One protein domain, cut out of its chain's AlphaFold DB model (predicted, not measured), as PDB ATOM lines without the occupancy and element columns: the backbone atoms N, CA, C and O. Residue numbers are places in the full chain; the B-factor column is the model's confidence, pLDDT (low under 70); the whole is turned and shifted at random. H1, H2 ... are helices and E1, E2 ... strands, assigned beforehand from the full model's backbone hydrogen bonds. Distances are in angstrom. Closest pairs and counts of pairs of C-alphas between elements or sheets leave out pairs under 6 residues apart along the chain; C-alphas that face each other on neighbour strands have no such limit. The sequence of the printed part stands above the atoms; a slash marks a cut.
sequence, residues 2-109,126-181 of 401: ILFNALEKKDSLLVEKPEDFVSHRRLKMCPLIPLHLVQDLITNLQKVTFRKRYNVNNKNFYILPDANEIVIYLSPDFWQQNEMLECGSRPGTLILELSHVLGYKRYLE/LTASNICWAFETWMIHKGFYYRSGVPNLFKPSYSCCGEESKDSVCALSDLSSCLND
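Overview. This is residues 2 to 109 and 126 to 181 of the 401 residues of an uncharacterized protein of Xenopus laevis (UniProt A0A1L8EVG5). Two helices, H6 and H7, lie side by side in the middle of a flat body, with H4 crossing H6; a small ribbon of two strands, E1 and E2, lies at one end near H6, while H1, H2 and H8 lie toward the other end. Long loops, residues 22 to 34, 53 to 69 and 139 to 173, make much of the outline. The printed part has 164 residues, with eight named helices and two named strands in the order H1 H2 H3 H4 E1 E2 H5 H6 H7 H8; E1 and E2 are parallel, and the class is mostly helix, though under half of the residues are in named elements. The whole is compact, with a radius of gyration of the C-alphas of 17.2 A, and spans 50 by 49 by 26 A.

Along the chain. H1, residues 2 to 8, begins with C-alpha 2 at (-5.200, -43.326, -33.542). H2 is residues 10 to 13, and H3 is residues 18 to 21. H4, residues 35 to 45, is 15.7 A long. E1, residues 48 to 52, is 13.2 A long, and E2, residues 70 to 74, 12.7 A. H5 is residues 76 to 80. H6, residues 90 to 101, is 16.7 A long and begins with C-alpha 90 at (-8.391, -32.145, -32.710). H7, residues 128 to 138, is 14.7 A long. H8, residues 174 to 180, ends with C-alpha 180 at (-10.905, -55.007, -50.295).

Arrangement. H6 is the hub, touching H4, H5 and H7. H6 and H7 touch, closest at the C-alphas of Ser 99 and Ala 128, 4.9 A, and run opposite ways at a shallow tilt of 32 degrees, only just short of steep. With residues 95 to 99 alone H6 touches H4, about perpendicular at 79 degrees, closest at the C-alphas of Leu 41 and Leu 98, 6.2 A. With residues 90 to 93 alone it only just touches H5, with 3 pairs of C-alphas within 8 A, closest Phe 78 and Arg 90, 6.4 A. In the parallel pair E1 and E2, N 49 and O 70 are within hydrogen-bond range at 2.8 A. H4 touches H1, opposite ways at a steep tilt of 39 degrees, closest at the C-alphas of Leu 3 and Val 38, 6.4 A. H8 touches H2, closest at the C-alphas of Ser 12 and Ser 176, 5.0 A. H3 touches no helix. Every O i to N i+4 pair is within hydrogen-bond range in H1, H4, H6, H7 and H8; H5 has 0 of 1, but 2 of 2 O i to N i+3 pairs, and H2 and H3 are too short for an O i to N i+4 pair.

Size, cuts and confidence. The C-alphas farthest apart, those of Glu 109 and Asn 152, are 53.5 A apart. Residues 110 to 125 are not printed, and C-alphas 109 and 126 are 12.2 A apart across the cut. The links H3 to H4, E1 to E2 and H7 to H8 are long; in the last, residues 145 to 146 pair antiparallel with residues 157 to 158. The mean pLDDT of the printed part is 73.7, and 50 residues are under 70, among them 19 to 30, 53 to 69 and 147 to 155.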
ATOM      1  N   ILE A   2      -4.590 -43.177 -32.202       92.25
ATOM      2  CA  ILE A   2      -5.200 -43.326 -33.542       92.25
ATOM      3  C   ILE A   2      -4.223 -43.824 -34.624       92.25
ATOM      4  O   ILE A   2      -4.476 -44.848 -35.249       92.25
ATOM      5  N   LEU A   3      -3.083 -43.146 -34.817       90.62
ATOM      6  CA  LEU A   3      -2.104 -43.525 -35.849       90.62
ATOM      7  C   LEU A   3      -1.456 -44.899 -35.595       90.62
ATOM      8  O   LEU A   3      -1.252 -45.660 -36.534       90.62
ATOM      9  N   PHE A   4      -1.171 -45.246 -34.333       88.88
ATOM     10  CA  PHE A   4      -0.659 -46.577 -33.980       88.88
ATOM     11  C   PHE A   4      -1.688 -47.660 -34.291       88.88
ATOM     12  O   PHE A   4      -1.353 -48.674 -34.889       88.88
ATOM     13  N   ASN A   5      -2.954 -47.409 -33.964       92.56
ATOM     14  CA  ASN A   5      -4.027 -48.339 -34.273       92.56
ATOM     15  C   ASN A   5      -4.257 -48.490 -35.790       92.56
ATOM     16  O   ASN A   5      -4.592 -49.576 -36.253       92.56
ATOM     17  N   ALA A   6      -4.022 -47.439 -36.582       87.12
ATOM     18  CA  ALA A   6      -4.023 -47.541 -38.041       87.12
ATOM     19  C   ALA A   6      -2.891 -48.443 -38.565       87.12
ATOM     20  O   ALA A   6      -3.124 -49.223 -39.484       87.12
ATOM     21  N   LEU A   7      -1.700 -48.404 -37.951       86.81
ATOM     22  CA  LEU A   7      -0.609 -49.335 -38.276       86.81
ATOM     23  C   LEU A   7      -0.916 -50.780 -37.876       86.81
ATOM     24  O   LEU A   7      -0.587 -51.695 -38.626       86.81
ATOM     25  N   GLU A   8      -1.553 -51.000 -36.725       87.69
ATOM     26  CA  GLU A   8      -2.012 -52.339 -36.314       87.69
ATOM     27  C   GLU A   8      -2.993 -52.936 -37.334       87.69
ATOM     28  O   GLU A   8      -3.033 -54.148 -37.527       87.69
ATOM     29  N   LYS A   9      -3.752 -52.074 -38.018       86.75
ATOM     30  CA  LYS A   9      -4.773 -52.413 -39.021       86.75
ATOM     31  C   LYS A   9      -4.297 -52.170 -40.458       86.75
ATOM     32  O   LYS A   9      -5.120 -51.991 -41.357       86.75
ATOM     33  N   LYS A  10      -2.977 -52.147 -40.678       83.81
ATOM     34  CA  LYS A  10      -2.356 -51.773 -41.958       83.81
ATOM     35  C   LYS A  10      -2.900 -52.551 -43.157       83.81
ATOM     36  O   LYS A  10      -3.151 -51.932 -44.180       83.81
ATOM     37  N   ASP A  11      -3.170 -53.847 -43.002       79.25
ATOM     38  CA  ASP A  11      -3.606 -54.721 -44.101       79.25
ATOM     39  C   ASP A  11      -5.024 -54.386 -44.595       79.25
ATOM     40  O   ASP A  11      -5.434 -54.824 -45.663       79.25
ATOM     41  N   SER A  12      -5.786 -53.613 -43.815       79.62
ATOM     42  CA  SER A  12      -7.152 -53.200 -44.151       79.62
ATOM     43  C   SER A  12      -7.276 -51.712 -44.457       79.62
ATOM     44  O   SER A  12      -8.297 -51.296 -44.984       79.62
ATOM     45  N   LEU A  13      -6.306 -50.882 -44.072       83.06
ATOM     46  CA  LEU A  13      -6.458 -49.421 -44.115       83.06
ATOM     47  C   LEU A  13      -5.352 -48.709 -44.883       83.06
ATOM     48  O   LEU A  13      -5.536 -47.550 -45.249       83.06
ATOM     49  N   LEU A  14      -4.214 -49.363 -45.104       85.56
ATOM     50  CA  LEU A  14      -3.017 -48.747 -45.659       85.56
ATOM     51  C   LEU A  14      -2.540 -49.536 -46.875       85.56
ATOM     52  O   LEU A  14      -2.751 -50.740 -46.982       85.56
ATOM     53  N   VAL A  15      -1.863 -48.848 -47.787       83.06
ATOM     54  CA  VAL A  15      -1.258 -49.462 -48.974       83.06
ATOM     55  C   VAL A  15       0.254 -49.283 -48.950       83.06
ATOM     56  O   VAL A  15       0.758 -48.275 -48.457       83.06
ATOM     57  N   GLU A  16       1.010 -50.244 -49.478       80.62
ATOM     58  CA  GLU A  16       2.466 -50.075 -49.600       80.62
ATOM     59  C   GLU A  16       2.820 -49.090 -50.718       80.62
ATOM     60  O   GLU A  16       3.637 -48.192 -50.512       80.62
ATOM     61  N   LYS A  17       2.163 -49.236 -51.875       77.12
ATOM     62  CA  LYS A  17       2.384 -48.437 -53.085       77.12
ATOM     63  C   LYS A  17       1.045 -48.007 -53.687       77.12
ATOM     64  O   LYS A  17       0.395 -48.803 -54.364       77.12
ATOM     65  N   PRO A  18       0.584 -46.770 -53.437       72.50
ATOM     66  CA  PRO A  18      -0.641 -46.250 -54.046       72.50
ATOM     67  C   PRO A  18      -0.601 -46.243 -55.581       72.50
ATOM     68  O   PRO A  18      -1.646 -46.261 -56.226       72.50
ATOM     69  N   GLU A  19       0.595 -46.212 -56.172       69.44
ATOM     70  CA  GLU A  19       0.806 -46.171 -57.619       69.44
ATOM     71  C   GLU A  19       0.368 -47.468 -58.312       69.44
ATOM     72  O   GLU A  19      -0.064 -47.438 -59.464       69.44
ATOM     73  N   ASP A  20       0.384 -48.596 -57.598       65.94
ATOM     74  CA  ASP A  20      -0.043 -49.900 -58.126       65.94
ATOM     75  C   ASP A  20      -1.546 -49.916 -58.475       65.94
ATOM     76  O   ASP A  20      -2.047 -50.796 -59.176       65.94
ATOM     77  N   PHE A  21      -2.272 -48.889 -58.037       64.88
ATOM     78  CA  PHE A  21      -3.711 -48.768 -58.160       64.88
ATOM     79  C   PHE A  21      -4.165 -47.712 -59.190       64.88
ATOM     80  O   PHE A  21      -5.364 -47.550 -59.424       64.88
ATOM     81  N   VAL A  22      -3.229 -47.028 -59.866       57.44
ATOM     82  CA  VAL A  22      -3.487 -45.906 -60.804       57.44
ATOM     83  C   VAL A  22      -4.399 -46.292 -61.982       57.44
ATOM     84  O   VAL A  22      -5.150 -45.458 -62.488       57.44
ATOM     85  N   SER A  23      -4.378 -47.555 -62.415       52.38
ATOM     86  CA  SER A  23      -5.168 -48.066 -63.548       52.38
ATOM     87  C   SER A  23      -6.632 -48.379 -63.205       52.38
ATOM     88  O   SER A  23      -7.456 -48.574 -64.105       52.38
ATOM     89  N   HIS A  24      -7.000 -48.404 -61.921       56.31
ATOM     90  CA  HIS A  24      -8.334 -48.813 -61.494       56.31
ATOM     91  C   HIS A  24      -9.308 -47.630 -61.528       56.31
ATOM     92  O   HIS A  24      -9.384 -46.815 -60.612       56.31
ATOM     93  N   ARG A  25     -10.142 -47.565 -62.576       47.88
ATOM     94  CA  ARG A  25     -11.149 -46.499 -62.792       47.88
ATOM     95  C   ARG A  25     -12.095 -46.276 -61.596       47.88
ATOM     96  O   ARG A  25     -12.613 -45.174 -61.434       47.88
ATOM     97  N   ARG A  26     -12.299 -47.308 -60.763       49.16
ATOM     98  CA  ARG A  26     -13.127 -47.298 -59.539       49.16
ATOM     99  C   ARG A  26     -12.504 -46.526 -58.366       49.16
ATOM    100  O   ARG A  26     -13.214 -46.186 -57.430       49.16
ATOM    101  N   LEU A  27     -11.218 -46.187 -58.439       52.47
ATOM    102  CA  LEU A  27     -10.474 -45.500 -57.378       52.47
ATOM    103  C   LEU A  27     -10.399 -43.988 -57.522       52.47
ATOM    104  O   LEU A  27      -9.705 -43.334 -56.749       52.47
ATOM    105  N   LYS A  28     -11.136 -43.410 -58.474       52.34
ATOM    106  CA  LYS A  28     -11.075 -41.970 -58.741       52.34
ATOM    107  C   LYS A  28     -11.311 -41.092 -57.503       52.34
ATOM    108  O   LYS A  28     -10.897 -39.943 -57.541       52.34
ATOM    109  N   MET A  29     -11.953 -41.608 -56.448       55.19
ATOM    110  CA  MET A  29     -12.313 -40.855 -55.237       55.19
ATOM    111  C   MET A  29     -11.843 -41.483 -53.911       55.19
ATOM    112  O   MET A  29     -12.144 -40.934 -52.855       55.19
ATOM    113  N   CYS A  30     -11.139 -42.617 -53.931       67.38
ATOM    114  CA  CYS A  30     -10.769 -43.328 -52.703       67.38
ATOM    115  C   CYS A  30      -9.385 -42.867 -52.211       67.38
ATOM    116  O   CYS A  30      -8.413 -42.949 -52.969       67.38
ATOM    117  N   PRO A  31      -9.264 -42.350 -50.974       73.38
ATOM    118  CA  PRO A  31      -8.016 -41.773 -50.495       73.38
ATOM    119  C   PRO A  31      -7.062 -42.868 -50.011       73.38
ATOM    120  O   PRO A  31      -7.053 -43.239 -48.839       73.38
ATOM    121  N   LEU A  32      -6.246 -43.388 -50.926       82.25
ATOM    122  CA  LEU A  32      -5.216 -44.374 -50.608       82.25
ATOM    123  C   LEU A  32      -4.151 -43.753 -49.697       82.25
ATOM    124  O   LEU A  32      -3.453 -42.823 -50.102       82.25
ATOM    125  N   ILE A  33      -4.014 -44.268 -48.474       85.06
ATOM    126  CA  ILE A  33      -3.015 -43.795 -47.511       85.06
ATOM    127  C   ILE A  33      -1.817 -44.757 -47.491       85.06
ATOM    128  O   ILE A  33      -1.989 -45.930 -47.155       85.06
ATOM    129  N   PRO A  34      -0.598 -44.288 -47.822       86.69
ATOM    130  CA  PRO A  34       0.592 -45.118 -47.754       86.69
ATOM    131  C   PRO A  34       0.949 -45.532 -46.321       86.69
ATOM    132  O   PRO A  34       0.865 -44.726 -45.393       86.69
ATOM    133  N   LEU A  35       1.456 -46.753 -46.146       86.25
ATOM    134  CA  LEU A  35       1.948 -47.248 -44.856       86.25
ATOM    135  C   LEU A  35       3.053 -46.353 -44.268       86.25
ATOM    136  O   LEU A  35       3.005 -46.002 -43.087       86.25
ATOM    137  N   HIS A  36       4.028 -45.961 -45.096       86.75
ATOM    138  CA  HIS A  36       5.167 -45.141 -44.670       86.75
ATOM    139  C   HIS A  36       4.728 -43.755 -44.175       86.75
ATOM    140  O   HIS A  36       5.251 -43.258 -43.184       86.75
ATOM    141  N   LEU A  37       3.688 -43.176 -44.786       91.00
ATOM    142  CA  LEU A  37       3.131 -41.885 -44.384       91.00
ATOM    143  C   LEU A  37       2.665 -41.923 -42.924       91.00
ATOM    144  O   LEU A  37       2.957 -41.013 -42.151       91.00
ATOM    145  N   VAL A  38       1.971 -42.989 -42.514       91.94
ATOM    146  CA  VAL A  38       1.497 -43.134 -41.128       91.94
ATOM    147  C   VAL A  38       2.664 -43.304 -40.152       91.94
ATOM    148  O   VAL A  38       2.631 -42.738 -39.058       91.94
ATOM    149  N   GLN A  39       3.714 -44.030 -40.544       90.44
ATOM    150  CA  GLN A  39       4.937 -44.174 -39.743       90.44
ATOM    151  C   GLN A  39       5.644 -42.822 -39.543       90.44
ATOM    152  O   GLN A  39       6.052 -42.491 -38.425       90.44
ATOM    153  N   ASP A  40       5.717 -42.008 -40.595       90.44
ATOM    154  CA  ASP A  40       6.305 -40.670 -40.550       90.44
ATOM    155  C   ASP A  40       5.472 -39.705 -39.695       90.44
ATOM    156  O   ASP A  40       6.021 -38.953 -38.884       90.44
ATOM    157  N   LEU A  41       4.137 -39.767 -39.796       91.50
ATOM    158  CA  LEU A  41       3.236 -38.991 -38.939       91.50
ATOM    159  C   LEU A  41       3.435 -39.328 -37.457       91.50
ATOM    160  O   LEU A  41       3.471 -38.418 -36.631       91.50
ATOM    161  N   ILE A  42       3.590 -40.608 -37.107       91.44
ATOM    162  CA  ILE A  42       3.878 -41.032 -35.727       91.44
ATOM    163  C   ILE A  42       5.224 -40.482 -35.264       91.44
ATOM    164  O   ILE A  42       5.299 -39.876 -34.194       91.44
ATOM    165  N   THR A  43       6.266 -40.669 -36.077       89.75
ATOM    166  CA  THR A  43       7.626 -40.212 -35.770       89.75
ATOM    167  C   THR A  43       7.661 -38.710 -35.512       89.75
ATOM    168  O   THR A  43       8.287 -38.255 -34.554       89.75
ATOM    169  N   ASN A  44       6.962 -37.931 -36.338       87.69
ATOM    170  CA  ASN A  44       6.893 -36.488 -36.172       87.69
ATOM    171  C   ASN A  44       6.029 -36.092 -34.978       87.69
ATOM    172  O   ASN A  44       6.462 -35.252 -34.198       87.69
ATOM    173  N   LEU A  45       4.864 -36.720 -34.775       89.25
ATOM    174  CA  LEU A  45       3.989 -36.437 -33.632       89.25
ATOM    175  C   LEU A  45       4.708 -36.645 -32.290       89.25
ATOM    176  O   LEU A  45       4.498 -35.868 -31.363       89.25
ATOM    177  N   GLN A  46       5.588 -37.647 -32.190       88.31
ATOM    178  CA  GLN A  46       6.411 -37.898 -30.999       88.31
ATOM    179  C   GLN A  46       7.441 -36.793 -30.709       88.31
ATOM    180  O   GLN A  46       7.896 -36.678 -29.574       88.31
ATOM    181  N   LYS A  47       7.802 -35.983 -31.710       86.00
ATOM    182  CA  LYS A  47       8.767 -34.875 -31.609       86.00
ATOM    183  C   LYS A  47       8.095 -33.502 -31.496       86.00
ATOM    184  O   LYS A  47       8.792 -32.487 -31.519       86.00
ATOM    185  N   VAL A  48       6.760 -33.449 -31.437       85.06
ATOM    186  CA  VAL A  48       6.033 -32.176 -31.415       85.06
ATOM    187  C   VAL A  48       6.078 -31.518 -30.040       85.06
ATOM    188  O   VAL A  48       5.682 -32.112 -29.038       85.06
ATOM    189  N   THR A  49       6.408 -30.230 -30.033       85.12
ATOM    190  CA  THR A  49       6.174 -29.317 -28.915       85.12
ATOM    191  C   THR A  49       4.978 -28.414 -29.226       85.12
ATOM    192  O   THR A  49       4.956 -27.700 -30.228       85.12
ATOM    193  N   PHE A  50       3.971 -28.399 -28.353       82.69
ATOM    194  CA  PHE A  50       2.788 -27.547 -28.520       82.69
ATOM    195  C   PHE A  50       2.958 -26.198 -27.818       82.69
ATOM    196  O   PHE A  50       3.361 -26.136 -26.657       82.69
ATOM    197  N   ARG A  51       2.590 -25.103 -28.492       78.25
ATOM    198  CA  ARG A  51       2.553 -23.753 -27.901       78.25
ATOM    199  C   ARG A  51       1.209 -23.080 -28.162       78.25
ATOM    200  O   ARG A  51       0.582 -23.314 -29.188       78.25
ATOM    201  N   LYS A  52       0.748 -22.225 -27.246       74.00
ATOM    202  CA  LYS A  52      -0.452 -21.400 -27.474       74.00
ATOM    203  C   LYS A  52      -0.119 -20.234 -28.402       74.00
ATOM    204  O   LYS A  52       0.921 -19.593 -28.246       74.00
ATOM    205  N   ARG A  53      -1.009 -19.940 -29.350       65.81
ATOM    206  CA  ARG A  53      -0.904 -18.763 -30.218       65.81
ATOM    207  C   ARG A  53      -1.626 -17.564 -29.596       65.81
ATOM    208  O   ARG A  53      -2.788 -17.680 -29.226       65.81
ATOM    209  N   TYR A  54      -0.952 -16.412 -29.528       53.09
ATOM    210  CA  TYR A  54      -1.480 -15.194 -28.891       53.09
ATOM    211  C   TYR A  54      -1.842 -14.058 -29.869       53.09
ATOM    212  O   TYR A  54      -2.331 -13.030 -29.414       53.09
ATOM    213  N   ASN A  55      -1.626 -14.197 -31.190       51.22
ATOM    214  CA  ASN A  55      -1.839 -13.092 -32.143       51.22
ATOM    215  C   ASN A  55      -2.568 -13.512 -33.440       51.22
ATOM    216  O   ASN A  55      -2.254 -14.558 -34.019       51.22
ATOM    217  N   VAL A  56      -3.540 -12.685 -33.860       46.69
ATOM    218  CA  VAL A  56      -4.692 -13.030 -34.735       46.69
ATOM    219  C   VAL A  56      -4.439 -12.791 -36.233       46.69
ATOM    220  O   VAL A  56      -5.190 -13.275 -37.074       46.69
ATOM    221  N   ASN A  57      -3.357 -12.112 -36.614       42.69
ATOM    222  CA  ASN A  57      -3.148 -11.737 -38.013       42.69
ATOM    223  C   ASN A  57      -2.147 -12.667 -38.726       42.69
ATOM    224  O   ASN A  57      -0.984 -12.753 -38.343       42.69
ATOM    225  N   ASN A  58      -2.634 -13.301 -39.801       41.69
ATOM    226  CA  ASN A  58      -1.973 -14.153 -40.806       41.69
ATOM    227  C   ASN A  58      -1.768 -15.652 -40.497       41.69
ATOM    228  O   ASN A  58      -0.862 -16.027 -39.762       41.69
ATOM    229  N   LYS A  59      -2.569 -16.477 -41.204       45.50
ATOM    230  CA  LYS A  59      -2.500 -17.934 -41.489       45.50
ATOM    231  C   LYS A  59      -2.281 -18.876 -40.301       45.50
ATOM    232  O   LYS A  59      -1.397 -18.673 -39.483       45.50
ATOM    233  N   ASN A  60      -3.066 -19.953 -40.259       45.94
ATOM    234  CA  ASN A  60      -3.358 -20.760 -39.069       45.94
ATOM    235  C   ASN A  60      -2.154 -21.319 -38.283       45.94
ATOM    236  O   ASN A  60      -2.316 -21.524 -37.085       45.94
ATOM    237  N   PHE A  61      -0.939 -21.442 -38.845       49.00
ATOM    238  CA  PHE A  61       0.243 -21.969 -38.135       49.00
ATOM    239  C   PHE A  61       1.567 -21.394 -38.698       49.00
ATOM    240  O   PHE A  61       1.635 -21.074 -39.884       49.00
ATOM    241  N   TYR A  62       2.610 -21.254 -37.864       48.84
ATOM    242  CA  TYR A  62       3.989 -20.904 -38.263       48.84
ATOM    243  C   TYR A  62       4.948 -21.952 -37.685       48.84
ATOM    244  O   TYR A  62       4.898 -22.216 -36.486       48.84
ATOM    245  N   ILE A  63       5.796 -22.548 -38.522       50.03
ATOM    246  CA  ILE A  63       6.800 -23.548 -38.131       50.03
ATOM    247  C   ILE A  63       8.171 -22.862 -38.198       50.03
ATOM    248  O   ILE A  63       8.500 -22.275 -39.227       50.03
ATOM    249  N   LEU A  64       8.961 -22.925 -37.121       46.25
ATOM    250  CA  LEU A  64      10.406 -22.677 -37.181       46.25
ATOM    251  C   LEU A  64      11.089 -24.033 -37.383       46.25
ATOM    252  O   LEU A  64      11.069 -24.840 -36.455       46.25
ATOM    253  N   PRO A  65      11.652 -24.320 -38.564       46.59
ATOM    254  CA  PRO A  65      12.453 -25.512 -38.760       46.59
ATOM    255  C   PRO A  65      13.844 -25.261 -38.169       46.59
ATOM    256  O   PRO A  65      14.774 -24.941 -38.900       46.59
ATOM    257  N   ASP A  66      13.989 -25.385 -36.849       47.00
ATOM    258  CA  ASP A  66      15.301 -25.663 -36.265       47.00
ATOM    259  C   ASP A  66      15.403 -27.172 -36.040       47.00
ATOM    260  O   ASP A  66      14.587 -27.774 -35.344       47.00
ATOM    261  N   ALA A  67      16.389 -27.746 -36.733       52.91
ATOM    262  CA  ALA A  67      16.667 -29.125 -37.154       52.91
ATOM    263  C   ALA A  67      16.158 -30.346 -36.353       52.91
ATOM    264  O   ALA A  67      16.251 -31.448 -36.882       52.91
ATOM    265  N   ASN A  68      15.628 -30.216 -35.136       57.47
ATOM    266  CA  ASN A  68      15.202 -31.350 -34.312       57.47
ATOM    267  C   ASN A  68      13.863 -31.174 -33.579       57.47
ATOM    268  O   ASN A  68      13.411 -32.139 -32.962       57.47
ATOM    269  N   GLU A  69      13.213 -30.006 -33.628       68.12
ATOM    270  CA  GLU A  69      11.991 -29.754 -32.852       68.12
ATOM    271  C   GLU A  69      10.842 -29.266 -33.746       68.12
ATOM    272  O   GLU A  69      10.946 -28.249 -34.431       68.12
ATOM    273  N   ILE A  70       9.718 -29.992 -33.741       77.31
ATOM    274  CA  ILE A  70       8.517 -29.599 -34.488       77.31
ATOM    275  C   ILE A  70       7.625 -28.810 -33.535       77.31
ATOM    276  O   ILE A  70       7.014 -29.383 -32.641       77.31
ATOM    277  N   VAL A  71       7.515 -27.495 -33.711       79.06
ATOM    278  CA  VAL A  71       6.650 -26.675 -32.848       79.06
ATOM    279  C   VAL A  71       5.308 -26.402 -33.530       79.06
ATOM    280  O   VAL A  71       5.265 -25.739 -34.564       79.06
ATOM    281  N   ILE A  72       4.202 -26.863 -32.932       77.31
ATOM    282  CA  ILE A  72       2.834 -26.582 -33.405       77.31
ATOM    283  C   ILE A  72       2.182 -25.525 -32.506       77.31
ATOM    284  O   ILE A  72       2.002 -25.723 -31.302       77.31
ATOM    285  N   TYR A  73       1.789 -24.397 -33.103       73.50
ATOM    286  CA  TYR A  73       1.099 -23.306 -32.407       73.50
ATOM    287  C   TYR A  73      -0.420 -23.458 -32.485       73.50
ATOM    288  O   TYR A  73      -1.021 -23.147 -33.506       73.50
ATOM    289  N   LEU A  74      -1.055 -23.880 -31.398       77.00
ATOM    290  CA  LEU A  74      -2.497 -24.117 -31.339       77.00
ATOM    291  C   LEU A  74      -3.269 -22.792 -31.234       77.00
ATOM    292  O   LEU A  74      -3.014 -21.975 -30.338       77.00
ATOM    293  N   SER A  75      -4.213 -22.583 -32.156       74.56
ATOM    294  CA  SER A  75      -5.150 -21.455 -32.146       74.56
ATOM    295  C   SER A  75      -6.239 -21.641 -31.078       74.56
ATOM    296  O   SER A  75      -6.439 -22.757 -30.592       74.56
ATOM    297  N   PRO A  76      -6.973 -20.578 -30.694       75.38
ATOM    298  CA  PRO A  76      -8.129 -20.713 -29.808       75.38
ATOM    299  C   PRO A  76      -9.182 -21.712 -30.317       75.38
ATOM    300  O   PRO A  76      -9.733 -22.470 -29.522       75.38
ATOM    301  N   ASP A  77      -9.398 -21.765 -31.632       73.31
ATOM    302  CA  ASP A  77     -10.409 -22.629 -32.253       73.31
ATOM    303  C   ASP A  77     -10.105 -24.119 -32.064       73.31
ATOM    304  O   ASP A  77     -11.026 -24.922 -31.947       73.31
ATOM    305  N   PHE A  78      -8.825 -24.495 -31.942       78.00
ATOM    306  CA  PHE A  78      -8.409 -25.877 -31.679       78.00
ATOM    307  C   PHE A  78      -9.067 -26.456 -30.419       78.00
ATOM    308  O   PHE A  78      -9.395 -27.638 -30.361       78.00
ATOM    309  N   TRP A  79      -9.300 -25.626 -29.401       81.06
ATOM    310  CA  TRP A  79      -9.893 -26.073 -28.139       81.06
ATOM    311  C   TRP A  79     -11.408 -26.272 -28.221       81.06
ATOM    312  O   TRP A  79     -11.974 -26.925 -27.350       81.06
ATOM    313  N   GLN A  80     -12.059 -25.717 -29.246       80.31
ATOM    314  CA  GLN A  80     -13.495 -25.878 -29.494       80.31
ATOM    315  C   GLN A  80     -13.804 -27.075 -30.402       80.31
ATOM    316  O   GLN A  80     -14.964 -27.444 -30.562       80.31
ATOM    317  N   GLN A  81     -12.774 -27.682 -30.992       78.81
ATOM    318  CA  GLN A  81     -12.911 -28.845 -31.853       78.81
ATOM    319  C   GLN A  81     -13.228 -30.114 -31.065       78.81
ATOM    320  O   GLN A  81     -12.843 -30.294 -29.902       78.81
ATOM    321  N   ASN A  82     -13.862 -31.040 -31.776       78.38
ATOM    322  CA  ASN A  82     -14.163 -32.370 -31.290       78.38
ATOM    323  C   ASN A  82     -12.915 -33.098 -30.774       78.38
ATOM    324  O   ASN A  82     -11.839 -33.041 -31.372       78.38
ATOM    325  N   GLU A  83     -13.064 -33.770 -29.633       84.06
ATOM    326  CA  GLU A  83     -11.974 -34.503 -28.985       84.06
ATOM    327  C   GLU A  83     -11.551 -35.744 -29.758       84.06
ATOM    328  O   GLU A  83     -10.360 -36.026 -29.887       84.06
ATOM    329  N   MET A  84     -12.549 -36.479 -30.237       86.12
ATOM    330  CA  MET A  84     -12.375 -37.778 -30.865       86.12
ATOM    331  C   MET A  84     -12.191 -37.615 -32.369       86.12
ATOM    332  O   MET A  84     -12.513 -36.568 -32.923       86.12
ATOM    333  N   LEU A  85     -11.692 -38.657 -33.034       84.56
ATOM    334  CA  LEU A  85     -11.544 -38.646 -34.486       84.56
ATOM    335  C   LEU A  85     -12.915 -38.575 -35.174       84.56
ATOM    336  O   LEU A  85     -13.646 -39.560 -35.231       84.56
ATOM    337  N   GLU A  86     -13.226 -37.402 -35.705       79.31
ATOM    338  CA  GLU A  86     -14.394 -37.095 -36.528       79.31
ATOM    339  C   GLU A  86     -14.099 -35.849 -37.374       79.31
ATOM    340  O   GLU A  86     -13.035 -35.246 -37.236       79.31
ATOM    341  N   CYS A  87     -15.016 -35.455 -38.257       74.25
ATOM    342  CA  CYS A  87     -14.822 -34.286 -39.116       74.25
ATOM    343  C   CYS A  87     -14.544 -33.011 -38.294       74.25
ATOM    344  O   CYS A  87     -15.353 -32.626 -37.446       74.25
ATOM    345  N   GLY A  88     -13.429 -32.330 -38.580       71.50
ATOM    346  CA  GLY A  88     -13.029 -31.091 -37.903       71.50
ATOM    347  C   GLY A  88     -12.519 -31.293 -36.473       71.50
ATOM    348  O   GLY A  88     -12.683 -30.413 -35.625       71.50
ATOM    349  N   SER A  89     -11.934 -32.451 -36.185       83.25
ATOM    350  CA  SER A  89     -11.497 -32.834 -34.844       83.25
ATOM    351  C   SER A  89     -10.087 -32.351 -34.499       83.25
ATOM    352  O   SER A  89      -9.278 -31.994 -35.365       83.25
ATOM    353  N   ARG A  90      -9.752 -32.393 -33.202       86.50
ATOM    354  CA  ARG A  90      -8.391 -32.145 -32.710       86.50
ATOM    355  C   ARG A  90      -7.387 -33.131 -33.329       86.50
ATOM    356  O   ARG A  90      -6.387 -32.659 -33.876       86.50
ATOM    357  N   PRO A  91      -7.619 -34.464 -33.319       90.06
ATOM    358  CA  PRO A  91      -6.735 -35.407 -34.000       90.06
ATOM    359  C   PRO A  91      -6.576 -35.128 -35.496       90.06
ATOM    360  O   PRO A  91      -5.448 -35.141 -35.984       90.06
ATOM    361  N   GLY A  92      -7.663 -34.831 -36.214       83.94
ATOM    362  CA  GLY A  92      -7.584 -34.520 -37.642       83.94
ATOM    363  C   GLY A  92      -6.790 -33.247 -37.924       83.94
ATOM    364  O   GLY A  92      -5.927 -33.242 -38.799       83.94
ATOM    365  N   THR A  93      -6.953 -32.204 -37.107       82.56
ATOM    366  CA  THR A  93      -6.135 -30.982 -37.206       82.56
ATOM    367  C   THR A  93      -4.645 -31.275 -37.020       82.56
ATOM    368  O   THR A  93      -3.818 -30.755 -37.766       82.56
ATOM    369  N   LEU A  94      -4.274 -32.146 -36.077       88.56
ATOM    370  CA  LEU A  94      -2.874 -32.548 -35.912       88.56
ATOM    371  C   LEU A  94      -2.355 -33.355 -37.108       88.56
ATOM    372  O   LEU A  94      -1.235 -33.117 -37.553       88.56
ATOM    373  N   ILE A  95      -3.165 -34.266 -37.657       89.00
ATOM    374  CA  ILE A  95      -2.826 -35.028 -38.868       89.00
ATOM    375  C   ILE A  95      -2.618 -34.081 -40.056       89.00
ATOM    376  O   ILE A  95      -1.646 -34.239 -40.794       89.00
ATOM    377  N   LEU A  96      -3.477 -33.073 -40.216       84.00
ATOM    378  CA  LEU A  96      -3.360 -32.041 -41.245       84.00
ATOM    379  C   LEU A  96      -2.029 -31.287 -41.138       84.00
ATOM    380  O   LEU A  96      -1.286 -31.208 -42.117       84.00
ATOM    381  N   GLU A  97      -1.710 -30.735 -39.965       81.81
ATOM    382  CA  GLU A  97      -0.491 -29.936 -39.796       81.81
ATOM    383  C   GLU A  97       0.776 -30.791 -39.915       81.81
ATOM    384  O   GLU A  97       1.741 -30.378 -40.553       81.81
ATOM    385  N   LEU A  98       0.771 -32.012 -39.381       87.00
ATOM    386  CA  LEU A  98       1.906 -32.926 -39.513       87.00
ATOM    387  C   LEU A  98       2.107 -33.413 -40.945       87.00
ATOM    388  O   LEU A  98       3.244 -33.518 -41.398       87.00
ATOM    389  N   SER A  99       1.026 -33.648 -41.688       86.31
ATOM    390  CA  SER A  99       1.125 -33.935 -43.121       86.31
ATOM    391  C   SER A  99       1.751 -32.749 -43.857       86.31
ATOM    392  O   SER A  99       2.580 -32.927 -44.743       86.31
ATOM    393  N   HIS A 100       1.429 -31.521 -43.451       80.94
ATOM    394  CA  HIS A 100       2.079 -30.345 -44.014       80.94
ATOM    395  C   HIS A 100       3.583 -30.283 -43.693       80.94
ATOM    396  O   HIS A 100       4.375 -29.971 -44.580       80.94
ATOM    397  N   VAL A 101       3.990 -30.650 -42.470       82.31
ATOM    398  CA  VAL A 101       5.410 -30.777 -42.071       82.31
ATOM    399  C   VAL A 101       6.148 -31.815 -42.920       82.31
ATOM    400  O   VAL A 101       7.304 -31.607 -43.275       82.31
ATOM    401  N   LEU A 102       5.476 -32.906 -43.292       82.81
ATOM    402  CA  LEU A 102       6.014 -33.943 -44.178       82.81
ATOM    403  C   LEU A 102       6.110 -33.514 -45.654       82.81
ATOM    404  O   LEU A 102       6.511 -34.308 -46.498       82.81
ATOM    405  N   GLY A 103       5.760 -32.266 -45.981       81.75
ATOM    406  CA  GLY A 103       5.875 -31.710 -47.329       81.75
ATOM    407  C   GLY A 103       4.611 -31.838 -48.180       81.75
ATOM    408  O   GLY A 103       4.611 -31.401 -49.334       81.75
ATOM    409  N   TYR A 104       3.506 -32.368 -47.639       82.06
ATOM    410  CA  TYR A 104       2.242 -32.422 -48.371       82.06
ATOM    411  C   TYR A 104       1.616 -31.020 -48.474       82.06
ATOM    412  O   TYR A 104       1.466 -30.288 -47.485       82.06
ATOM    413  N   LYS A 105       1.211 -30.620 -49.688       79.38
ATOM    414  CA  LYS A 105       0.540 -29.327 -49.913       79.38
ATOM    415  C   LYS A 105      -0.755 -29.259 -49.101       79.38
ATOM    416  O   LYS A 105      -1.495 -30.237 -49.036       79.38
ATOM    417  N   ARG A 106      -1.053 -28.100 -48.500       66.69
ATOM    418  CA  ARG A 106      -2.250 -27.924 -47.655       66.69
ATOM    419  C   ARG A 106      -3.546 -28.060 -48.457       66.69
ATOM    420  O   ARG A 106      -4.462 -28.731 -48.006       66.69
ATOM    421  N   TYR A 107      -3.587 -27.484 -49.655       61.75
ATOM    422  CA  TYR A 107      -4.676 -27.603 -50.627       61.75
ATOM    423  C   TYR A 107      -4.084 -27.870 -52.018       61.75
ATOM    424  O   TYR A 107      -2.924 -27.527 -52.263       61.75
ATOM    425  N   LEU A 108      -4.873 -28.449 -52.929       50.97
ATOM    426  CA  LEU A 108      -4.548 -28.464 -54.357       50.97
ATOM    427  C   LEU A 108      -4.501 -27.009 -54.846       50.97
ATOM    428  O   LEU A 108      -5.529 -26.335 -54.917       50.97
ATOM    429  N   GLU A 109      -3.309 -26.502 -55.148       40.09
ATOM    430  CA  GLU A 109      -3.194 -25.267 -55.922       40.09
ATOM    431  C   GLU A 109      -3.801 -25.540 -57.301       40.09
ATOM    432  O   GLU A 109      -3.434 -26.524 -57.947       40.09
ATOM    433  N   LEU A 126      -2.009 -36.716 -53.145       72.12
ATOM    434  CA  LEU A 126      -2.193 -36.682 -51.699       72.12
ATOM    435  C   LEU A 126      -1.839 -35.274 -51.201       72.12
ATOM    436  O   LEU A 126      -0.717 -34.800 -51.349       72.12
ATOM    437  N   THR A 127      -2.832 -34.571 -50.664       79.69
ATOM    438  CA  THR A 127      -2.651 -33.286 -49.982       79.69
ATOM    439  C   THR A 127      -2.823 -33.504 -48.492       79.69
ATOM    440  O   THR A 127      -3.491 -34.452 -48.077       79.69
ATOM    441  N   ALA A 128      -2.285 -32.604 -47.673       76.56
ATOM    442  CA  ALA A 128      -2.474 -32.661 -46.229       76.56
ATOM    443  C   ALA A 128      -3.972 -32.653 -45.855       76.56
ATOM    444  O   ALA A 128      -4.386 -33.373 -44.948       76.56
ATOM    445  N   SER A 129      -4.797 -31.903 -46.600       73.25
ATOM    446  CA  SER A 129      -6.258 -31.906 -46.431       73.25
ATOM    447  C   SER A 129      -6.891 -33.247 -46.787       73.25
ATOM    448  O   SER A 129      -7.731 -33.726 -46.035       73.25
ATOM    449  N   ASN A 130      -6.475 -33.885 -47.886       74.81
ATOM    450  CA  ASN A 130      -7.017 -35.190 -48.279       74.81
ATOM    451  C   ASN A 130      -6.610 -36.294 -47.298       74.81
ATOM    452  O   ASN A 130      -7.418 -37.170 -47.012       74.81
ATOM    453  N   ILE A 131      -5.388 -36.239 -46.760       82.94
ATOM    454  CA  ILE A 131      -4.918 -37.170 -45.726       82.94
ATOM    455  C   ILE A 131      -5.766 -37.009 -44.461       82.94
ATOM    456  O   ILE A 131      -6.318 -37.986 -43.968       82.94
ATOM    457  N   CYS A 132      -5.925 -35.777 -43.967       82.94
ATOM    458  CA  CYS A 132      -6.800 -35.485 -42.829       82.94
ATOM    459  C   CYS A 132      -8.223 -36.009 -43.071       82.94
ATOM    460  O   CYS A 132      -8.756 -36.771 -42.268       82.94
ATOM    461  N   TRP A 133      -8.797 -35.672 -44.225       76.88
ATOM    462  CA  TRP A 133     -10.139 -36.089 -44.603       76.88
ATOM    463  C   TRP A 133     -10.288 -37.613 -44.648       76.88
ATOM    464  O   TRP A 133     -11.294 -38.136 -44.172       76.88
ATOM    465  N   ALA A 134      -9.284 -38.342 -45.143       83.56
ATOM    466  CA  ALA A 134      -9.274 -39.803 -45.129       83.56
ATOM    467  C   ALA A 134      -9.400 -40.356 -43.703       83.56
ATOM    468  O   ALA A 134     -10.235 -41.220 -43.443       83.56
ATOM    469  N   PHE A 135      -8.636 -39.812 -42.757       85.50
ATOM    470  CA  PHE A 135      -8.732 -40.224 -41.359       85.50
ATOM    471  C   PHE A 135     -10.078 -39.848 -40.731       85.50
ATOM    472  O   PHE A 135     -10.668 -40.677 -40.050       85.50
ATOM    473  N   GLU A 136     -10.574 -38.635 -40.976       81.31
ATOM    474  CA  GLU A 136     -11.795 -38.108 -40.350       81.31
ATOM    475  C   GLU A 136     -13.102 -38.648 -40.940       81.31
ATOM    476  O   GLU A 136     -14.145 -38.536 -40.298       81.31
ATOM    477  N   THR A 137     -13.075 -39.214 -42.151       74.75
ATOM    478  CA  THR A 137     -14.304 -39.651 -42.838       74.75
ATOM    479  C   THR A 137     -14.242 -41.076 -43.365       74.75
ATOM    480  O   THR A 137     -15.232 -41.795 -43.261       74.75
ATOM    481  N   TRP A 138     -13.088 -41.522 -43.863       81.62
ATOM    482  CA  TRP A 138     -12.960 -42.837 -44.490       81.62
ATOM    483  C   TRP A 138     -12.467 -43.919 -43.547       81.62
ATOM    484  O   TRP A 138     -12.770 -45.078 -43.797       81.62
ATOM    485  N   MET A 139     -11.729 -43.563 -42.491       88.31
ATOM    486  CA  MET A 139     -11.175 -44.503 -41.510       88.31
ATOM    487  C   MET A 139     -11.923 -44.509 -40.166       88.31
ATOM    488  O   MET A 139     -11.573 -45.288 -39.279       88.31
ATOM    489  N   ILE A 140     -12.938 -43.661 -39.979       84.44
ATOM    490  CA  ILE A 140     -13.663 -43.557 -38.703       84.44
ATOM    491  C   ILE A 140     -14.603 -44.736 -38.441       84.44
ATOM    492  O   ILE A 140     -15.005 -45.483 -39.336       84.44
ATOM    493  N   HIS A 141     -15.006 -44.863 -37.180       82.50
ATOM    494  CA  HIS A 141     -16.126 -45.707 -36.780       82.50
ATOM    495  C   HIS A 141     -17.446 -45.066 -37.206       82.50
ATOM    496  O   HIS A 141     -17.746 -43.942 -36.815       82.50
ATOM    497  N   LYS A 142     -18.272 -45.800 -37.956       74.75
ATOM    498  CA  LYS A 142     -19.647 -45.373 -38.288       74.75
ATOM    499  C   LYS A 142     -20.669 -45.685 -37.194       74.75
ATOM    500  O   LYS A 142     -21.805 -45.222 -37.254       74.75
ATOM    501  N   GLY A 143     -20.285 -46.506 -36.221       62.41
ATOM    502  CA  GLY A 143     -21.152 -46.928 -35.131       62.41
ATOM    503  C   GLY A 143     -21.098 -45.991 -33.924       62.41
ATOM    504  O   GLY A 143     -20.061 -45.409 -33.621       62.41
ATOM    505  N   PHE A 144     -22.195 -45.913 -33.167       69.44
ATOM    506  CA  PHE A 144     -22.213 -45.285 -31.843       69.44
ATOM    507  C   PHE A 144     -21.267 -45.996 -30.870       69.44
ATOM    508  O   PHE A 144     -21.178 -47.227 -30.882       69.44
ATOM    509  N   TYR A 145     -20.617 -45.224 -29.997       71.25
ATOM    510  CA  TYR A 145     -19.844 -45.749 -28.876       71.25
ATOM    511  C   TYR A 145     -20.737 -45.905 -27.643       71.25
ATOM    512  O   TYR A 145     -21.175 -44.914 -27.049       71.25
ATOM    513  N   TYR A 146     -21.005 -47.141 -27.232       70.00
ATOM    514  CA  TYR A 146     -21.842 -47.403 -26.067       70.00
ATOM    515  C   TYR A 146     -21.065 -47.128 -24.781       70.00
ATOM    516  O   TYR A 146     -20.070 -47.788 -24.495       70.00
ATOM    517  N   ARG A 147     -21.533 -46.178 -23.961       62.59
ATOM    518  CA  ARG A 147     -21.080 -46.082 -22.566       62.59
ATOM    519  C   ARG A 147     -21.804 -47.150 -21.755       62.59
ATOM    520  O   ARG A 147     -23.030 -47.196 -21.754       62.59
ATOM    521  N   SER A 148     -21.046 -47.990 -21.058       53.81
ATOM    522  CA  SER A 148     -21.613 -48.956 -20.121       53.81
ATOM    523  C   SER A 148     -22.352 -48.213 -19.004       53.81
ATOM    524  O   SER A 148     -21.736 -47.481 -18.233       53.81
ATOM    525  N   GLY A 149     -23.680 -48.345 -18.961       45.75
ATOM    526  CA  GLY A 149     -24.532 -47.798 -17.897       45.75
ATOM    527  C   GLY A 149     -24.691 -48.742 -16.702       45.75
ATOM    528  O   GLY A 149     -25.396 -48.409 -15.753       45.75
ATOM    529  N   VAL A 150     -24.058 -49.919 -16.747       42.22
ATOM    530  CA  VAL A 150     -24.167 -50.961 -15.722       42.22
ATOM    531  C   VAL A 150     -22.759 -51.311 -15.239       42.22
ATOM    532  O   VAL A 150     -21.962 -51.823 -16.031       42.22
ATOM    533  N   PRO A 151     -22.415 -51.053 -13.965       37.66
ATOM    534  CA  PRO A 151     -21.114 -51.427 -13.430       37.66
ATOM    535  C   PRO A 151     -20.902 -52.942 -13.576       37.66
ATOM    536  O   PRO A 151     -21.724 -53.731 -13.118       37.66
ATOM    537  N   ASN A 152     -19.784 -53.332 -14.195       44.12
ATOM    538  CA  ASN A 152     -19.219 -54.691 -14.243       44.12
ATOM    539  C   ASN A 152     -19.790 -55.733 -15.228       44.12
ATOM    540  O   ASN A 152     -19.350 -56.876 -15.141       44.12
ATOM    541  N   LEU A 153     -20.676 -55.401 -16.184       47.66
ATOM    542  CA  LEU A 153     -21.178 -56.425 -17.129       47.66
ATOM    543  C   LEU A 153     -20.692 -56.318 -18.584       47.66
ATOM    544  O   LEU A 153     -20.531 -57.350 -19.224       47.66
ATOM    545  N   PHE A 154     -20.399 -55.125 -19.109       55.69
ATOM    546  CA  PHE A 154     -19.838 -54.963 -20.460       55.69
ATOM    547  C   PHE A 154     -18.906 -53.757 -20.530       55.69
ATOM    548  O   PHE A 154     -19.197 -52.704 -19.949       55.69
ATOM    549  N   LYS A 155     -17.786 -53.906 -21.244       66.56
ATOM    550  CA  LYS A 155     -16.866 -52.801 -21.510       66.56
ATOM    551  C   LYS A 155     -17.427 -51.883 -22.609       66.56
ATOM    552  O   LYS A 155     -18.026 -52.382 -23.564       66.56
ATOM    553  N   PRO A 156     -17.254 -50.556 -22.490       75.19
ATOM    554  CA  PRO A 156     -17.650 -49.612 -23.531       75.19
ATOM    555  C   PRO A 156     -16.964 -49.915 -24.871       75.19
ATOM    556  O   PRO A 156     -15.762 -50.172 -24.888       75.19
ATOM    557  N   SER A 157     -17.708 -49.889 -25.980       81.69
ATOM    558  CA  SER A 157     -17.174 -50.192 -27.318       81.69
ATOM    559  C   SER A 157     -17.995 -49.571 -28.455       81.69
ATOM    560  O   SER A 157     -19.151 -49.172 -28.273       81.69
ATOM    561  N   TYR A 158     -17.382 -49.477 -29.639       70.12
ATOM    562  CA  TYR A 158     -18.026 -49.054 -30.881       70.12
ATOM    563  C   TYR A 158     -18.934 -50.143 -31.455       70.12
ATOM    564  O   TYR A 158     -18.507 -51.265 -31.714       70.12
ATOM    565  N   SER A 159     -20.174 -49.777 -31.766       63.47
ATOM    566  CA  SER A 159     -21.178 -50.685 -32.343       63.47
ATOM    567  C   SER A 159     -20.845 -51.238 -33.733       63.47
ATOM    568  O   SER A 159     -21.430 -52.242 -34.125       63.47
ATOM    569  N   CYS A 160     -19.934 -50.614 -34.486       65.94
ATOM    570  CA  CYS A 160     -19.600 -51.058 -35.844       65.94
ATOM    571  C   CYS A 160     -18.572 -52.193 -35.897       65.94
ATOM    572  O   CYS A 160     -18.578 -52.965 -36.849       65.94
ATOM    573  N   CYS A 161     -17.665 -52.283 -34.921       70.19
ATOM    574  CA  CYS A 161     -16.576 -53.264 -34.948       70.19
ATOM    575  C   CYS A 161     -16.218 -53.855 -33.575       70.19
ATOM    576  O   CYS A 161     -15.343 -54.711 -33.498       70.19
ATOM    577  N   GLY A 162     -16.878 -53.420 -32.497       72.75
ATOM    578  CA  GLY A 162     -16.606 -53.866 -31.128       72.75
ATOM    579  C   GLY A 162     -15.353 -53.253 -30.496       72.75
ATOM    580  O   GLY A 162     -14.986 -53.638 -29.393       72.75
ATOM    581  N   GLU A 163     -14.704 -52.301 -31.164       81.19
ATOM    582  CA  GLU A 163     -13.489 -51.651 -30.675       81.19
ATOM    583  C   GLU A 163     -13.749 -50.896 -29.363       81.19
ATOM    584  O   GLU A 163     -14.633 -50.040 -29.284       81.19
ATOM    585  N   GLU A 164     -12.983 -51.227 -28.322       85.12
ATOM    586  CA  GLU A 164     -13.132 -50.644 -26.981       85.12
ATOM    587  C   GLU A 164     -12.474 -49.263 -26.895       85.12
ATOM    588  O   GLU A 164     -12.920 -48.390 -26.147       85.12
ATOM    589  N   SER A 165     -11.409 -49.045 -27.669       85.94
ATOM    590  CA  SER A 165     -10.661 -47.793 -27.649       85.94
ATOM    591  C   SER A 165     -11.396 -46.707 -28.420       85.94
ATOM    592  O   SER A 165     -11.620 -46.849 -29.618       85.94
ATOM    593  N   LYS A 166     -11.712 -45.583 -27.769       83.31
ATOM    594  CA  LYS A 166     -12.266 -44.404 -28.454       83.31
ATOM    595  C   LYS A 166     -11.257 -43.723 -29.390       83.31
ATOM    596  O   LYS A 166     -11.648 -43.078 -30.354       83.31
ATOM    597  N   ASP A 167      -9.961 -43.885 -29.126       86.50
ATOM    598  CA  ASP A 167      -8.874 -43.269 -29.893       86.50
ATOM    599  C   ASP A 167      -8.352 -44.214 -30.984       86.50
ATOM    600  O   ASP A 167      -7.152 -44.505 -31.058       86.50
ATOM    601  N   SER A 168      -9.254 -44.732 -31.813       88.75
ATOM    602  CA  SER A 168      -8.966 -45.788 -32.790       88.75
ATOM    603  C   SER A 168      -9.584 -45.491 -34.157       88.75
ATOM    604  O   SER A 168     -10.549 -44.738 -34.276       88.75
ATOM    605  N   VAL A 169      -9.027 -46.115 -35.195       88.81
ATOM    606  CA  VAL A 169      -9.628 -46.165 -36.535       88.81
ATOM    607  C   VAL A 169     -10.399 -47.472 -36.707       88.81
ATOM    608  O   VAL A 169     -10.144 -48.458 -36.014       88.81
ATOM    609  N   CYS A 170     -11.344 -47.530 -37.634       84.62
ATOM    610  CA  CYS A 170     -12.146 -48.722 -37.869       84.62
ATOM    611  C   CYS A 170     -11.545 -49.565 -39.004       84.62
ATOM    612  O   CYS A 170     -11.471 -49.114 -40.143       84.62
ATOM    613  N   ALA A 171     -11.176 -50.821 -38.718       82.19
ATOM    614  CA  ALA A 171     -10.732 -51.787 -39.737       82.19
ATOM    615  C   ALA A 171     -11.852 -52.188 -40.717       82.19
ATOM    616  O   ALA A 171     -11.592 -52.828 -41.728       82.19
ATOM    617  N   LEU A 172     -13.096 -51.816 -40.405       75.88
ATOM    618  CA  LEU A 172     -14.301 -52.048 -41.204       75.88
ATOM    619  C   LEU A 172     -14.877 -50.728 -41.733       75.88
ATOM    620  O   LEU A 172     -16.085 -50.570 -41.882       75.88
ATOM    621  N   SER A 173     -14.014 -49.733 -41.899       78.62
ATOM    622  CA  SER A 173     -14.389 -48.417 -42.395       78.62
ATOM    623  C   SER A 173     -14.633 -48.421 -43.909       78.62
ATOM    624  O   SER A 173     -14.393 -49.420 -44.599       78.62
ATOM    625  N   ASP A 174     -15.102 -47.293 -44.441       75.56
ATOM    626  CA  ASP A 174     -15.324 -47.132 -45.884       75.56
ATOM    627  C   ASP A 174     -14.033 -47.327 -46.681       75.56
ATOM    628  O   ASP A 174     -14.071 -47.864 -47.786       75.56
ATOM    629  N   LEU A 175     -12.885 -46.947 -46.109       77.94
ATOM    630  CA  LEU A 175     -11.594 -47.166 -46.751       77.94
ATOM    631  C   LEU A 175     -11.267 -48.651 -46.880       77.94
ATOM    632  O   LEU A 175     -10.860 -49.092 -47.947       77.94
ATOM    633  N   SER A 176     -11.480 -49.422 -45.814       77.00
ATOM    634  CA  SER A 176     -11.269 -50.873 -45.841       77.00
ATOM    635  C   SER A 176     -12.183 -51.551 -46.849       77.00
ATOM    636  O   SER A 176     -11.745 -52.389 -47.634       77.00
ATOM    637  N   SER A 177     -13.444 -51.121 -46.899       73.69
ATOM    638  CA  SER A 177     -14.398 -51.603 -47.899       73.69
ATOM    639  C   SER A 177     -13.910 -51.300 -49.320       73.69
ATOM    640  O   SER A 177     -13.880 -52.195 -50.156       73.69
ATOM    641  N   CYS A 178     -13.435 -50.074 -49.563       69.44
ATOM    642  CA  CYS A 178     -12.858 -49.676 -50.845       69.44
ATOM    643  C   CYS A 178     -11.627 -50.519 -51.229       69.44
ATOM    644  O   CYS A 178     -11.545 -50.984 -52.360       69.44
ATOM    645  N   LEU A 179     -10.679 -50.735 -50.309       69.69
ATOM    646  CA  LEU A 179      -9.429 -51.461 -50.574       69.69
ATOM    647  C   LEU A 179      -9.649 -52.957 -50.852       69.69
ATOM    648  O   LEU A 179      -9.016 -53.519 -51.750       69.69
ATOM    649  N   ASN A 180     -10.572 -53.589 -50.120       67.25
ATOM    650  CA  ASN A 180     -10.905 -55.007 -50.295       67.25
ATOM    651  C   ASN A 180     -11.476 -55.319 -51.686       67.25
ATOM    652  O   ASN A 180     -11.256 -56.413 -52.200       67.25
ATOM    653  N   ASP A 181     -12.146 -54.359 -52.323       60.28
ATOM    654  CA  ASP A 181     -12.706 -54.527 -53.667       60.28
ATOM    655  C   ASP A 181     -11.632 -54.570 -54.779       60.28
ATOM    656  O   ASP A 181     -11.965 -54.811 -55.941       60.28
TER     657      ASP A 181